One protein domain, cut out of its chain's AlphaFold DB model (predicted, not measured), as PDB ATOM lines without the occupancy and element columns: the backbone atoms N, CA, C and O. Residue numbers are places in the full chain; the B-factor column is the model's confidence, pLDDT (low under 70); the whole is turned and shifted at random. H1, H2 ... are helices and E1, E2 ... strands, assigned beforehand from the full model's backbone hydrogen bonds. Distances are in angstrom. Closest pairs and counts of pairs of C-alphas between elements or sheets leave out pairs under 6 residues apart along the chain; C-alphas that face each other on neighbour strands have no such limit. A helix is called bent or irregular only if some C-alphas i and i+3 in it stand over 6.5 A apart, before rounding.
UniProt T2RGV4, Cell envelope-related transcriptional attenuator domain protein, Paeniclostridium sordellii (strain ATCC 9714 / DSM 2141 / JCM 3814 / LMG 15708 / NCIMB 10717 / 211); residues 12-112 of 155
ATOM      1  N   TYR A  12      22.147 -31.031  19.317       92.12
ATOM      2  CA  TYR A  12      21.550 -32.105  20.096       92.12
ATOM      3  C   TYR A  12      21.906 -31.972  21.580       92.12
ATOM      4  O   TYR A  12      22.978 -31.484  21.955       92.12
ATOM      5  N   VAL A  13      21.008 -32.492  22.413       91.06
ATOM      6  CA  VAL A  13      21.211 -32.709  23.844       91.06
ATOM      7  C   VAL A  13      20.767 -34.133  24.155       91.06
ATOM      8  O   VAL A  13      19.669 -34.538  23.787       91.06
ATOM      9  N   VAL A  14      21.632 -34.906  24.806       92.88
ATOM     10  CA  VAL A  14      21.332 -36.257  25.283       92.88
ATOM     11  C   VAL A  14      21.349 -36.239  26.804       92.88
ATOM     12  O   VAL A  14      22.353 -35.874  27.420       92.88
ATOM     13  N   ILE A  15      20.228 -36.650  27.391       90.94
ATOM     14  CA  ILE A  15      19.977 -36.667  28.831       90.94
ATOM     15  C   ILE A  15      19.821 -38.127  29.248       90.94
ATOM     16  O   ILE A  15      18.975 -38.844  28.718       90.94
ATOM     17  N   ASN A  16      20.652 -38.583  30.185       91.06
ATOM     18  CA  ASN A  16      20.486 -39.899  30.799       91.06
ATOM     19  C   ASN A  16      19.609 -39.805  32.062       91.06
ATOM     20  O   ASN A  16      19.236 -38.720  32.503       91.06
ATOM     21  N   LYS A  17      19.313 -40.951  32.682       93.38
ATOM     22  CA  LYS A  17      18.516 -41.014  33.917       93.38
ATOM     23  C   LYS A  17      19.057 -40.111  35.035       93.38
ATOM     24  O   LYS A  17      18.277 -39.438  35.696       93.38
ATOM     25  N   VAL A  18      20.374 -40.097  35.253       93.00
ATOM     26  CA  VAL A  18      20.998 -39.296  36.320       93.00
ATOM     27  C   VAL A  18      20.827 -37.807  36.034       93.00
ATOM     28  O   VAL A  18      20.404 -37.062  36.911       93.00
ATOM     29  N   ALA A  19      21.092 -37.388  34.798       92.56
ATOM     30  CA  ALA A  19      20.900 -36.016  34.354       92.56
ATOM     31  C   ALA A  19      19.444 -35.569  34.501       92.56
ATOM     32  O   ALA A  19      19.200 -34.483  35.014       92.56
ATOM     33  N   LEU A  20      18.485 -36.416  34.111       94.56
ATOM     34  CA  LEU A  20      17.058 -36.117  34.230       94.56
ATOM     35  C   LEU A  20      16.657 -35.862  35.687       94.56
ATOM     36  O   LEU A  20      16.006 -34.859  35.965       94.56
ATOM     37  N   ILE A  21      17.099 -36.722  36.612       95.69
ATOM     38  CA  ILE A  21      16.855 -36.542  38.049       95.69
ATOM     39  C   ILE A  21      17.418 -35.195  38.511       95.69
ATOM     40  O   ILE A  21      16.700 -34.400  39.105       95.69
ATOM     41  N   LYS A  22      18.680 -34.896  38.169       94.50
ATOM     42  CA  LYS A  22      19.332 -33.637  38.559       94.50
ATOM     43  C   LYS A  22      18.640 -32.403  37.987       94.50
ATOM     44  O   LYS A  22      18.533 -31.408  38.697       94.50
ATOM     45  N   ILE A  23      18.172 -32.463  36.741       93.38
ATOM     46  CA  ILE A  23      17.413 -31.380  36.107       93.38
ATOM     47  C   ILE A  23      16.120 -31.130  36.889       93.38
ATOM     48  O   ILE A  23      15.886 -30.004  37.315       93.38
ATOM     49  N   ILE A  24      15.321 -32.171  37.125       95.50
ATOM     50  CA  ILE A  24      14.026 -32.048  37.806       95.50
ATOM     51  C   ILE A  24      14.204 -31.565  39.250       95.50
ATOM     52  O   ILE A  24      13.508 -30.656  39.689       95.50
ATOM     53  N   ASP A  25      15.177 -32.104  39.981       94.69
ATOM     54  CA  ASP A  25      15.443 -31.666  41.354       94.69
ATOM     55  C   ASP A  25      15.922 -30.204  41.395       94.69
ATOM     56  O   ASP A  25      15.574 -29.457  42.307       94.69
ATOM     57  N   SER A  26      16.687 -29.758  40.388       92.44
ATOM     58  CA  SER A  26      17.179 -28.374  40.311       92.44
ATOM     59  C   SER A  26      16.089 -27.336  40.037       92.44
ATOM     60  O   SER A  26      16.284 -26.165  40.355       92.44
ATOM     61  N   ILE A  27      14.953 -27.768  39.483       93.00
ATOM     62  CA  ILE A  27      13.763 -26.936  39.258       93.00
ATOM     63  C   ILE A  27      12.690 -27.162  40.330       93.00
ATOM     64  O   ILE A  27      11.545 -26.761  40.145       93.00
ATOM     65  N   ASN A  28      13.073 -27.774  41.459       94.19
ATOM     66  CA  ASN A  28      12.198 -28.097  42.583       94.19
ATOM     67  C   ASN A  28      11.015 -28.993  42.182       94.19
ATOM     68  O   ASN A  28       9.897 -28.763  42.621       94.19
ATOM     69  N   GLY A  29      11.255 -30.000  41.342       95.94
ATOM     70  CA  GLY A  29      10.234 -30.957  40.926       95.94
ATOM     71  C   GLY A  29       9.341 -30.476  39.780       95.94
ATOM     72  O   GLY A  29       9.486 -29.384  39.227       95.94
ATOM     73  N   ILE A  30       8.404 -31.339  39.398       96.88
ATOM     74  CA  ILE A  30       7.373 -31.058  38.392       96.88
ATOM     75  C   ILE A  30       6.001 -31.445  38.937       96.88
ATOM     76  O   ILE A  30       5.895 -32.268  39.847       96.88
ATOM     77  N   ASN A  31       4.942 -30.879  38.366       96.00
ATOM     78  CA  ASN A  31       3.585 -31.321  38.656       96.00
ATOM     79  C   ASN A  31       3.166 -32.328  37.589       96.00
ATOM     80  O   ASN A  31       3.236 -32.050  36.403       96.00
ATOM     81  N   PHE A  32       2.732 -33.514  37.994       94.25
ATOM     82  CA  PHE A  32       2.312 -34.557  37.071       94.25
ATOM     83  C   PHE A  32       1.022 -35.203  37.572       94.25
ATOM     84  O   PHE A  32       0.974 -35.711  38.691       94.25
ATOM     85  N   GLU A  33      -0.035 -35.154  36.754       89.56
ATOM     86  CA  GLU A  33      -1.353 -35.745  37.059       89.56
ATOM     87  C   GLU A  33      -1.893 -35.354  38.455       89.56
ATOM     88  O   GLU A  33      -2.442 -36.172  39.188       89.56
ATOM     89  N   GLY A  34      -1.717 -34.084  38.840       91.19
ATOM     90  CA  GLY A  34      -2.201 -33.538  40.115       91.19
ATOM     91  C   GLY A  34      -1.296 -33.798  41.324       91.19
ATOM     92  O   GLY A  34      -1.636 -33.376  42.425       91.19
ATOM     93  N   SER A  35      -0.146 -34.452  41.138       94.12
ATOM     94  CA  SER A  35       0.852 -34.674  42.191       94.12
ATOM     95  C   SER A  35       2.139 -33.908  41.907       94.12
ATOM     96  O   SER A  35       2.584 -33.839  40.764       94.12
ATOM     97  N   HIS A  36       2.764 -33.367  42.948       97.06
ATOM     98  CA  HIS A  36       4.109 -32.814  42.850       97.06
ATOM     99  C   HIS A  36       5.134 -33.942  43.010       97.06
ATOM    100  O   HIS A  36       5.070 -34.675  43.996       97.06
ATOM    101  N   VAL A  37       6.044 -34.099  42.046       97.81
ATOM    102  CA  VAL A  37       7.009 -35.209  42.007       97.81
ATOM    103  C   VAL A  37       8.440 -34.721  41.794       97.81
ATOM    104  O   VAL A  37       8.703 -33.809  41.008       97.81
ATOM    105  N   ASN A  38       9.388 -35.362  42.477       97.94
ATOM    106  CA  ASN A  38      10.823 -35.117  42.305       97.94
ATOM    107  C   ASN A  38      11.419 -35.929  41.138       97.94
ATOM    108  O   ASN A  38      10.730 -36.691  40.448       97.94
ATOM    109  N   GLY A  39      12.724 -35.786  40.899       97.25
ATOM    110  CA  GLY A  39      13.403 -36.454  39.794       97.25
ATOM    111  C   GLY A  39      13.344 -37.979  39.870       97.25
ATOM    112  O   GLY A  39      13.112 -38.647  38.857       97.25
ATOM    113  N   GLN A  40      13.514 -38.555  41.062       97.88
ATOM    114  CA  GLN A  40      13.492 -40.007  41.248       97.88
ATOM    115  C   GLN A  40      12.082 -40.583  41.054       97.88
ATOM    116  O   GLN A  40      11.921 -41.617  40.399       97.88
ATOM    117  N   GLU A  41      11.062 -39.907  41.577       97.62
ATOM    118  CA  GLU A  41       9.652 -40.263  41.382       97.62
ATOM    119  C   GLU A  41       9.252 -40.170  39.909       97.62
ATOM    120  O   GLU A  41       8.638 -41.096  39.379       97.62
ATOM    121  N   THR A  42       9.693 -39.121  39.210       97.19
ATOM    122  CA  THR A  42       9.455 -38.956  37.769       97.19
ATOM    123  C   THR A  42      10.042 -40.115  36.968       97.19
ATOM    124  O   THR A  42       9.395 -40.673  36.081       97.19
ATOM    125  N   VAL A  43      11.257 -40.551  37.301       96.12
ATOM    126  CA  VAL A  43      11.855 -41.720  36.652       96.12
ATOM    127  C   VAL A  43      11.085 -43.006  36.969       96.12
ATOM    128  O   VAL A  43      10.920 -43.853  36.088       96.12
ATOM    129  N   ASN A  44      10.575 -43.166  38.190       95.12
ATOM    130  CA  ASN A  44       9.737 -44.315  38.542       95.12
ATOM    131  C   ASN A  44       8.432 -44.331  37.727       95.12
ATOM    132  O   ASN A  44       8.017 -45.400  37.274       95.12
ATOM    133  N   LEU A  45       7.824 -43.165  37.477       93.75
ATOM    134  CA  LEU A  45       6.677 -43.028  36.575       93.75
ATOM    135  C   LEU A  45       7.040 -43.464  35.149       93.75
ATOM    136  O   LEU A  45       6.335 -44.293  34.573       93.75
ATOM    137  N   LEU A  46       8.171 -42.999  34.609       92.81
ATOM    138  CA  LEU A  46       8.644 -43.406  33.280       92.81
ATOM    139  C   LEU A  46       8.796 -44.931  33.158       92.81
ATOM    140  O   LEU A  46       8.305 -45.515  32.194       92.81
ATOM    141  N   TYR A  47       9.401 -45.592  34.152       91.94
ATOM    142  CA  TYR A  47       9.521 -47.057  34.171       91.94
ATOM    143  C   TYR A  47       8.181 -47.781  34.330       91.94
ATOM    144  O   TYR A  47       8.005 -48.882  33.805       91.94
ATOM    145  N   LYS A  48       7.236 -47.205  35.080       90.94
ATOM    146  CA  LYS A  48       5.892 -47.769  35.253       90.94
ATOM    147  C   LYS A  48       5.138 -47.789  33.924       90.94
ATOM    148  O   LYS A  48       4.496 -48.789  33.612       90.94
ATOM    149  N   TYR A  49       5.215 -46.706  33.153       87.88
ATOM    150  CA  TYR A  49       4.501 -46.579  31.882       87.88
ATOM    151  C   TYR A  49       5.206 -47.285  30.720       87.88
ATOM    152  O   TYR A  49       4.522 -47.863  29.880       87.88
ATOM    153  N   SER A  50       6.543 -47.375  30.726       84.69
ATOM    154  CA  SER A  50       7.295 -48.097  29.686       84.69
ATOM    155  C   SER A  50       6.988 -49.595  29.611       84.69
ATOM    156  O   SER A  50       7.308 -50.249  28.627       84.69
ATOM    157  N   LYS A  51       6.413 -50.175  30.671       83.06
ATOM    158  CA  LYS A  51       6.029 -51.593  30.720       83.06
ATOM    159  C   LYS A  51       4.613 -51.866  30.213       83.06
ATOM    160  O   LYS A  51       4.230 -53.029  30.146       83.06
ATOM    161  N   LYS A  52       3.821 -50.824  29.945       82.75
ATOM    162  CA  LYS A  52       2.401 -50.963  29.606       82.75
ATOM    163  C   LYS A  52       2.170 -50.952  28.106       82.75
ATOM    164  O   LYS A  52       1.599 -51.896  27.578       82.75
ATOM    165  N   ASP A  53       2.576 -49.868  27.461       84.69
ATOM    166  CA  ASP A  53       2.296 -49.616  26.055       84.69
ATOM    167  C   ASP A  53       3.247 -48.538  25.515       84.69
ATOM    168  O   ASP A  53       3.604 -47.603  26.237       84.69
ATOM    169  N   THR A  54       3.666 -48.677  24.255       83.50
ATOM    170  CA  THR A  54       4.658 -47.777  23.639       83.50
ATOM    171  C   THR A  54       4.067 -46.396  23.356       83.50
ATOM    172  O   THR A  54       4.716 -45.392  23.638       83.50
ATOM    173  N   LEU A  55       2.822 -46.321  22.873       82.12
ATOM    174  CA  LEU A  55       2.151 -45.047  22.589       82.12
ATOM    175  C   LEU A  55       1.873 -44.288  23.889       82.12
ATOM    176  O   LEU A  55       2.127 -43.086  23.983       82.12
ATOM    177  N   LEU A  56       1.434 -45.005  24.925       87.00
ATOM    178  CA  LEU A  56       1.275 -44.436  26.259       87.00
ATOM    179  C   LEU A  56       2.614 -43.932  26.809       87.00
ATOM    180  O   LEU A  56       2.681 -42.847  27.384       87.00
ATOM    181  N   GLN A  57       3.698 -44.690  26.635       88.44
ATOM    182  CA  GLN A  57       5.026 -44.256  27.056       88.44
ATOM    183  C   GLN A  57       5.444 -42.950  26.361       88.44
ATOM    184  O   GLN A  57       5.938 -42.045  27.038       88.44
ATOM    185  N   GLU A  58       5.239 -42.834  25.047       88.44
ATOM    186  CA  GLU A  58       5.521 -41.613  24.279       88.44
ATOM    187  C   GLU A  58       4.704 -40.419  24.791       88.44
ATOM    188  O   GLU A  58       5.245 -39.328  24.998       88.44
ATOM    189  N   GLU A  59       3.413 -40.620  25.064       89.00
ATOM    190  CA  GLU A  59       2.543 -39.582  25.617       89.00
ATOM    191  C   GLU A  59       3.036 -39.090  26.984       89.00
ATOM    192  O   GLU A  59       3.131 -37.882  27.216       89.00
ATOM    193  N   ILE A  60       3.399 -40.010  27.877       92.12
ATOM    194  CA  ILE A  60       3.873 -39.688  29.226       92.12
ATOM    195  C   ILE A  60       5.217 -38.957  29.178       92.12
ATOM    196  O   ILE A  60       5.390 -37.948  29.862       92.12
ATOM    197  N   GLN A  61       6.159 -39.421  28.352       92.19
ATOM    198  CA  GLN A  61       7.447 -38.745  28.162       92.19
ATOM    199  C   GLN A  61       7.258 -37.305  27.681       92.19
ATOM    200  O   GLN A  61       7.928 -36.391  28.163       92.19
ATOM    201  N   ARG A  62       6.312 -37.096  26.766       90.56
ATOM    202  CA  ARG A  62       5.973 -35.781  26.227       90.56
ATOM    203  C   ARG A  62       5.344 -34.863  27.275       90.56
ATOM    204  O   ARG A  62       5.765 -33.713  27.374       90.56
ATOM    205  N   LYS A  63       4.405 -35.366  28.085       92.31
ATOM    206  CA  LYS A  63       3.827 -34.618  29.218       92.31
ATOM    207  C   LYS A  63       4.906 -34.216  30.227       92.31
ATOM    208  O   LYS A  63       4.987 -33.054  30.596       92.31
ATOM    209  N   ILE A  64       5.794 -35.139  30.601       94.38
ATOM    210  CA  ILE A  64       6.915 -34.844  31.509       94.38
ATOM    211  C   ILE A  64       7.830 -33.762  30.924       94.38
ATOM    212  O   ILE A  64       8.223 -32.846  31.641       94.38
ATOM    213  N   LEU A  65       8.154 -33.824  29.629       92.00
ATOM    214  CA  LEU A  65       8.971 -32.795  28.985       92.00
ATOM    215  C   LEU A  65       8.289 -31.417  29.010       92.00
ATOM    216  O   LEU A  65       8.958 -30.418  29.261       92.00
ATOM    217  N   GLN A  66       6.976 -31.357  28.776       90.06
ATOM    218  CA  GLN A  66       6.203 -30.113  28.860       90.06
ATOM    219  C   GLN A  66       6.208 -29.533  30.270       90.06
ATOM    220  O   GLN A  66       6.442 -28.338  30.422       90.06
ATOM    221  N   GLU A  67       6.030 -30.370  31.289       93.00
ATOM    222  CA  GLU A  67       6.077 -29.944  32.688       93.00
ATOM    223  C   GLU A  67       7.472 -29.460  33.091       93.00
ATOM    224  O   GLU A  67       7.597 -28.439  33.757       93.00
ATOM    225  N   ILE A  68       8.543 -30.112  32.616       92.19
ATOM    226  CA  ILE A  68       9.916 -29.621  32.814       92.19
ATOM    227  C   ILE A  68      10.080 -28.226  32.200       92.19
ATOM    228  O   ILE A  68      10.620 -27.340  32.858       92.19
ATOM    229  N   LEU A  69       9.620 -28.018  30.961       87.69
ATOM    230  CA  LEU A  69       9.704 -26.719  30.282       87.69
ATOM    231  C   LEU A  69       8.866 -25.648  30.992       87.69
ATOM    232  O   LEU A  69       9.336 -24.525  31.174       87.69
ATOM    233  N   TYR A  70       7.654 -26.003  31.418       87.69
ATOM    234  CA  TYR A  70       6.765 -25.135  32.177       87.69
ATOM    235  C   TYR A  70       7.395 -24.724  33.510       87.69
ATOM    236  O   TYR A  70       7.552 -23.526  33.746       87.69
ATOM    237  N   SER A  71       7.839 -25.681  34.329       90.31
ATOM    238  CA  SER A  71       8.549 -25.412  35.585       90.31
ATOM    239  C   SER A  71       9.777 -24.532  35.357       90.31
ATOM    240  O   SER A  71       9.959 -23.551  36.073       90.31
ATOM    241  N   PHE A  72      10.573 -24.805  34.315       86.94
ATOM    242  CA  PHE A  72      11.715 -23.963  33.947       86.94
ATOM    243  C   PHE A  72      11.312 -22.517  33.659       86.94
ATOM    244  O   PHE A  72      11.939 -21.602  34.180       86.94
ATOM    245  N   SER A  73      10.257 -22.309  32.862       84.31
ATOM    246  CA  SER A  73       9.766 -20.974  32.481       84.31
ATOM    247  C   SER A  73       9.273 -20.125  33.656       84.31
ATOM    248  O   SER A  73       9.124 -18.914  33.512       84.31
ATOM    249  N   LYS A  74       8.988 -20.749  34.806       86.25
ATOM    250  CA  LYS A  74       8.535 -20.070  36.026       86.25
ATOM    251  C   LYS A  74       9.678 -19.683  36.958       86.25
ATOM    252  O   LYS A  74       9.435 -18.977  37.932       86.25
ATOM    253  N   LEU A  75      10.896 -20.144  36.688       87.19
ATOM    254  CA  LEU A  75      12.064 -19.776  37.477       87.19
ATOM    255  C   LEU A  75      12.535 -18.372  37.117       87.19
ATOM    256  O   LEU A  75      12.509 -17.972  35.952       87.19
ATOM    257  N   ASP A  76      13.074 -17.660  38.106       87.69
ATOM    258  CA  ASP A  76      13.810 -16.434  37.817       87.69
ATOM    259  C   ASP A  76      14.995 -16.737  36.898       87.69
ATOM    260  O   ASP A  76      15.730 -17.718  37.072       87.69
ATOM    261  N   PHE A  77      15.239 -15.833  35.952       83.44
ATOM    262  CA  PHE A  77      16.305 -15.969  34.959       83.44
ATOM    263  C   PHE A  77      17.697 -16.184  35.592       83.44
ATOM    264  O   PHE A  77      18.577 -16.786  34.972       83.44
ATOM    265  N   ILE A  78      17.901 -15.746  36.843       85.81
ATOM    266  CA  ILE A  78      19.147 -15.929  37.602       85.81
ATOM    267  C   ILE A  78      19.467 -17.403  37.904       85.81
ATOM    268  O   ILE A  78      20.633 -17.757  38.081       85.81
ATOM    269  N   TYR A  79      18.464 -18.288  37.917       88.25
ATOM    270  CA  TYR A  79      18.665 -19.721  38.157       88.25
ATOM    271  C   TYR A  79      19.142 -20.478  36.910       88.25
ATOM    272  O   TYR A  79      19.709 -21.565  37.036       88.25
ATOM    273  N   TYR A  80      18.998 -19.905  35.711       87.06
ATOM    274  CA  TYR A  80      19.306 -20.585  34.450       87.06
ATOM    275  C   TYR A  80      20.795 -20.952  34.336       87.06
ATOM    276  O   TYR A  80      21.092 -22.129  34.105       87.06
ATOM    277  N   PRO A  81      21.757 -20.028  34.563       87.94
ATOM    278  CA  PRO A  81      23.177 -20.380  34.540       87.94
ATOM    279  C   PRO A  81      23.530 -21.466  35.561       87.94
ATOM    280  O   PRO A  81      24.322 -22.361  35.263       87.94
ATOM    281  N   ARG A  82      22.910 -21.420  36.749       87.81
ATOM    282  CA  ARG A  82      23.148 -22.391  37.820       87.81
ATOM    283  C   ARG A  82      22.703 -23.787  37.401       87.81
ATOM    284  O   ARG A  82      23.477 -24.731  37.536       87.81
ATOM    285  N   ILE A  83      21.497 -23.925  36.853       87.31
ATOM    286  CA  ILE A  83      20.985 -25.229  36.419       87.31
ATOM    287  C   ILE A  83      21.825 -25.786  35.268       87.31
ATOM    288  O   ILE A  83      22.222 -26.951  35.308       87.31
ATOM    289  N   ILE A  84      22.165 -24.955  34.277       85.81
ATOM    290  CA  ILE A  84      23.039 -25.355  33.167       85.81
ATOM    291  C   ILE A  84      24.366 -25.900  33.706       85.81
ATOM    292  O   ILE A  84      24.763 -27.003  33.344       85.81
ATOM    293  N   TYR A  85      25.026 -25.172  34.607       86.50
ATOM    294  CA  TYR A  85      26.321 -25.576  35.153       86.50
ATOM    295  C   TYR A  85      26.244 -26.868  35.982       86.50
ATOM    296  O   TYR A  85      27.095 -27.742  35.846       86.50
ATOM    297  N   HIS A  86      25.203 -27.026  36.805       85.94
ATOM    298  CA  HIS A  86      25.011 -28.219  37.637       85.94
ATOM    299  C   HIS A  86      24.659 -29.474  36.826       85.94
ATOM    300  O   HIS A  86      24.965 -30.589  37.247       85.94
ATOM    301  N   THR A  87      24.002 -29.308  35.679       84.25
ATOM    302  CA  THR A  87      23.551 -30.424  34.831       84.25
ATOM    303  C   THR A  87      24.563 -30.778  33.745       84.25
ATOM    304  O   THR A  87      24.594 -31.927  33.304       84.25
ATOM    305  N   PHE A  88      25.446 -29.838  33.378       85.50
ATOM    306  CA  PHE A  88      26.480 -29.996  32.354       85.50
ATOM    307  C   PHE A  88      27.311 -31.288  32.472       85.50
ATOM    308  O   PHE A  88      27.466 -31.963  31.456       85.50
ATOM    309  N   PRO A  89      27.779 -31.719  33.665       87.94
ATOM    310  CA  PRO A  89      28.568 -32.951  33.797       87.94
ATOM    311  C   PRO A  89      27.806 -34.233  33.436       87.94
ATOM    312  O   PRO A  89      28.419 -35.280  33.236       87.94
ATOM    313  N   TYR A  90      26.475 -34.173  33.386       89.06
ATOM    314  CA  TYR A  90      25.610 -35.336  33.207       89.06
ATOM    315  C   TYR A  90      24.964 -35.399  31.815       89.06
ATOM    316  O   TYR A  90      24.382 -36.428  31.463       89.06
ATOM    317  N   ILE A  91      25.067 -34.332  31.016       89.25
ATOM    318  CA  ILE A  91      24.474 -34.243  29.677       89.25
ATOM    319  C   ILE A  91      25.545 -34.355  28.592       89.25
ATOM    320  O   ILE A  91      26.648 -33.831  28.713       89.25
ATOM    321  N   LYS A  92      25.208 -35.017  27.485       92.50
ATOM    322  CA  LYS A  92      26.061 -35.048  26.291       92.50
ATOM    323  C   LYS A  92      25.483 -34.097  25.253       92.50
ATOM    324  O   LYS A  92      24.359 -34.290  24.796       92.50
ATOM    325  N   ILE A  93      26.259 -33.095  24.859       91.56
ATOM    326  CA  ILE A  93      25.802 -32.010  23.985       91.56
ATOM    327  C   ILE A  93      26.816 -31.712  22.878       91.56
ATOM    328  O   ILE A  93      27.999 -32.007  23.029       91.56
ATOM    329  N   ASN A  94      26.360 -31.120  21.773       94.50
ATOM    330  CA  ASN A  94      27.229 -30.457  20.783       94.50
ATOM    331  C   ASN A  94      27.002 -28.933  20.722       94.50
ATOM    332  O   ASN A  94      27.529 -28.258  19.841       94.50
ATOM    333  N   ILE A  95      26.197 -28.405  21.643       92.06
ATOM    334  CA  ILE A  95      25.910 -26.984  21.790       92.06
ATOM    335  C   ILE A  95      26.774 -26.404  22.910       92.06
ATOM    336  O   ILE A  95      26.934 -27.016  23.961       92.06
ATOM    337  N   THR A  96      27.345 -25.220  22.705       91.38
ATOM    338  CA  THR A  96      28.117 -24.541  23.759       91.38
ATOM    339  C   THR A  96      27.193 -24.072  24.892       91.38
ATOM    340  O   THR A  96      26.095 -23.596  24.576       91.38
ATOM    341  N   PRO A  97      27.631 -24.067  26.165       86.25
ATOM    342  CA  PRO A  97      26.836 -23.550  27.283       86.25
ATOM    343  C   PRO A  97      26.283 -22.134  27.059       86.25
ATOM    344  O   PRO A  97      25.109 -21.895  27.320       86.25
ATOM    345  N   SER A  98      27.075 -21.220  26.485       89.38
ATOM    346  CA  SER A  98      26.636 -19.849  26.175       89.38
ATOM    347  C   SER A  98      25.479 -19.818  25.174       89.38
ATOM    348  O   SER A  98      24.498 -19.109  25.373       89.38
ATOM    349  N   LYS A  99      25.551 -20.632  24.114       91.69
ATOM    350  CA  LYS A  99      24.458 -20.762  23.142       91.69
ATOM    351  C   LYS A  99      23.207 -21.380  23.775       91.69
ATOM    352  O   LYS A  99      22.109 -20.947  23.455       91.69
ATOM    353  N   MET A 100      23.357 -22.345  24.686       89.44
ATOM    354  CA  MET A 100      22.231 -22.926  25.425       89.44
ATOM    355  C   MET A 100      21.561 -21.898  26.347       89.44
ATOM    356  O   MET A 100      20.338 -21.812  26.370       89.44
ATOM    357  N   LEU A 101      22.353 -21.073  27.037       88.25
ATOM    358  CA  LEU A 101      21.849 -19.973  27.858       88.25
ATOM    359  C   LEU A 101      21.094 -18.938  27.010       88.25
ATOM    360  O   LEU A 101      19.979 -18.563  27.360       88.25
ATOM    361  N   ASN A 102      21.651 -18.551  25.858       90.56
ATOM    362  CA  ASN A 102      20.981 -17.647  24.921       90.56
ATOM    363  C   ASN A 102      19.644 -18.219  24.431       90.56
ATOM    364  O   ASN A 102      18.653 -17.498  24.427       90.56
ATOM    365  N   LEU A 103      19.589 -19.510  24.078       89.69
ATOM    366  CA  LEU A 103      18.331 -20.177  23.720       89.69
ATOM    367  C   LEU A 103      17.323 -20.158  24.876       89.69
ATOM    368  O   LEU A 103      16.143 -19.933  24.634       89.69
ATOM    369  N   GLY A 104      17.780 -20.355  26.116       85.81
ATOM    370  CA  GLY A 104      16.939 -20.249  27.311       85.81
ATOM    371  C   GLY A 104      16.330 -18.855  27.483       85.81
ATOM    372  O   GLY A 104      15.133 -18.741  27.733       85.81
ATOM    373  N   PHE A 105      17.115 -17.795  27.274       85.75
ATOM    374  CA  PHE A 105      16.601 -16.421  27.292       85.75
ATOM    375  C   PHE A 105      15.660 -16.126  26.122       85.75
ATOM    376  O   PHE A 105      14.633 -15.482  26.314       85.75
ATOM    377  N   THR A 106      15.950 -16.628  24.919       87.69
ATOM    378  CA  THR A 106      15.017 -16.522  23.788       87.69
ATOM    379  C   THR A 106      13.702 -17.236  24.095       87.69
ATOM    380  O   THR A 106      12.642 -16.695  23.801       87.69
ATOM    381  N   ALA A 107      13.740 -18.405  24.736       82.38
ATOM    382  CA  ALA A 107      12.535 -19.150  25.082       82.38
ATOM    383  C   ALA A 107      11.593 -18.369  26.015       82.38
ATOM    384  O   ALA A 107      10.379 -18.461  25.857       82.38
ATOM    385  N   LEU A 108      12.139 -17.555  26.927       79.06
ATOM    386  CA  LEU A 108      11.355 -16.673  27.803       79.06
ATOM    387  C   LEU A 108      10.587 -15.587  27.041       79.06
ATOM    388  O   LEU A 108       9.531 -15.166  27.496       79.06
ATOM    389  N   SER A 109      11.081 -15.149  25.879       81.25
ATOM    390  CA  SER A 109      10.392 -14.137  25.065       81.25
ATOM    391  C   SER A 109       9.118 -14.654  24.387       81.25
ATOM    392  O   SER A 109       8.321 -13.867  23.883       81.25
ATOM    393  N   PHE A 110       8.905 -15.972  24.381       77.38
ATOM    394  CA  PHE A 110       7.728 -16.609  23.799       77.38
ATOM    395  C   PHE A 110       6.573 -16.702  24.808       77.38
ATOM    396  O   PHE A 110       6.043 -17.788  25.060       77.38
ATOM    397  N   GLU A 111       6.178 -15.570  25.399       65.50
ATOM    398  CA  GLU A 111       5.031 -15.515  26.312       65.50
ATOM    399  C   GLU A 111       3.783 -16.124  25.642       65.50
ATOM    400  O   GLU A 111       3.388 -15.728  24.546       65.50
ATOM    401  N   ASN A 112       3.167 -17.116  26.297       67.81
ATOM    402  CA  ASN A 112       1.983 -17.850  25.821       67.81
ATOM    403  C   ASN A 112       2.163 -18.654  24.515       67.81
ATOM    404  O   ASN A 112       1.179 -18.974  23.845       67.81
TER     405      ASN A 112
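AT A GLANCE: This is residues 12 to 112 of the 155 residues of the protein "Cell envelope-related transcriptional attenuator domain protein" of Paeniclostridium sordellii (strain ATCC 9714 / DSM 2141 / JCM 3814 / LMG 15708 / NCIMB 10717 / 211) (UniProt T2RGV4). Helix H1 stands in the middle, with the helical hairpin of H2 and H3 on one side and H4, followed by H5, on the other. E1, before H1, and E4, after H4, pair as a small ladder at that end of the two helices, while the hairpin of E2 and E3 packs with E2 on H3; residues 51 to 56, at the turn from H2 to H3, stick out. The printed part has 101 residues, with five named helices and four named strands in the order E1 H1 E2 E3 H2 H3 H4 E4 H5, and the class is mostly helix. The two sheets, E1 - E4 and E2 - E3, are antiparallel. The whole is compact, with a radius of gyration of the C-alphas of 13.9 A and spans of 39 by 29 by 21 A.

HOW THE PARTS SIT: E1, residues 13 to 15, is the antiparallel neighbour of E4, residues 91 to 93, with N 14 and O 92 at 2.8 A, within hydrogen-bond range. H1, residues 17 to 26, touches H4, residues 79 to 90, at a shallow tilt of 17 degrees, opposite ways; their closest C-alphas, those of Ala 19 and Tyr 90, are 4.9 A apart. E2, residues 30 to 32, and E3, residues 35 to 37, form an antiparallel hairpin, with N 32 and O 35 at 2.8 A, within hydrogen-bond range. H2, residues 39 to 50, touches H1 with residues 39 to 43 alone, at a steep tilt of 46 degrees, opposite ways; the closest C-alphas, those of Ile 21 and Gly 39, are 3.9 A apart. H3, residues 54 to 73, touches H2 with residues 56 to 64 alone, closest at the C-alphas of Ser 50 and Gln 57, 5.2 A, as a helical hairpin at a shallow tilt of 22 degrees. The closest C-alphas of E2 and H3, those of Ile 30 and Glu 67, are 6.0 A apart. H5, residues 97 to 108, touches residues 80 to 84 of H4 alone, closest at the C-alphas of Pro 81 and Leu 101, 6.8 A, at a steep tilt of 45 degrees. H3 and H5 are close but not clearly touching, with the C-alphas of Ser 73 and Leu 108 6.6 A apart. Every O i to N i+4 pair is within hydrogen-bond range in H1, H2, H3 and H5, and 6 of 8 are in H4.

IN THESE COORDINATES: E1 begins at C-alpha 13, (21.211, -32.709, 23.844). From first to last C-alpha H1 measures 14.2 A, H2 16.6 A, H3 28.7 A, H4 17.8 A and H5 16.9 A; the strands E1, E2, E3 and E4 measure 6.5, 6.3, 6.2 and 6.3 A. H3 begins at C-alpha 54, (4.658, -47.777, 23.639), and H5 ends at C-alpha 108, (11.355, -16.673, 27.803). H4 is irregular, with C-alphas 86 and 89 7.1 A apart.

THE WHOLE: The two C-alphas farthest apart, those of Lys 52 and Ile 78, are 39.6 A apart. The printed part has no cut, and the links between its named elements are tight. The mean pLDDT of the printed part is 89.7, and residues 111 to 112 are under 70.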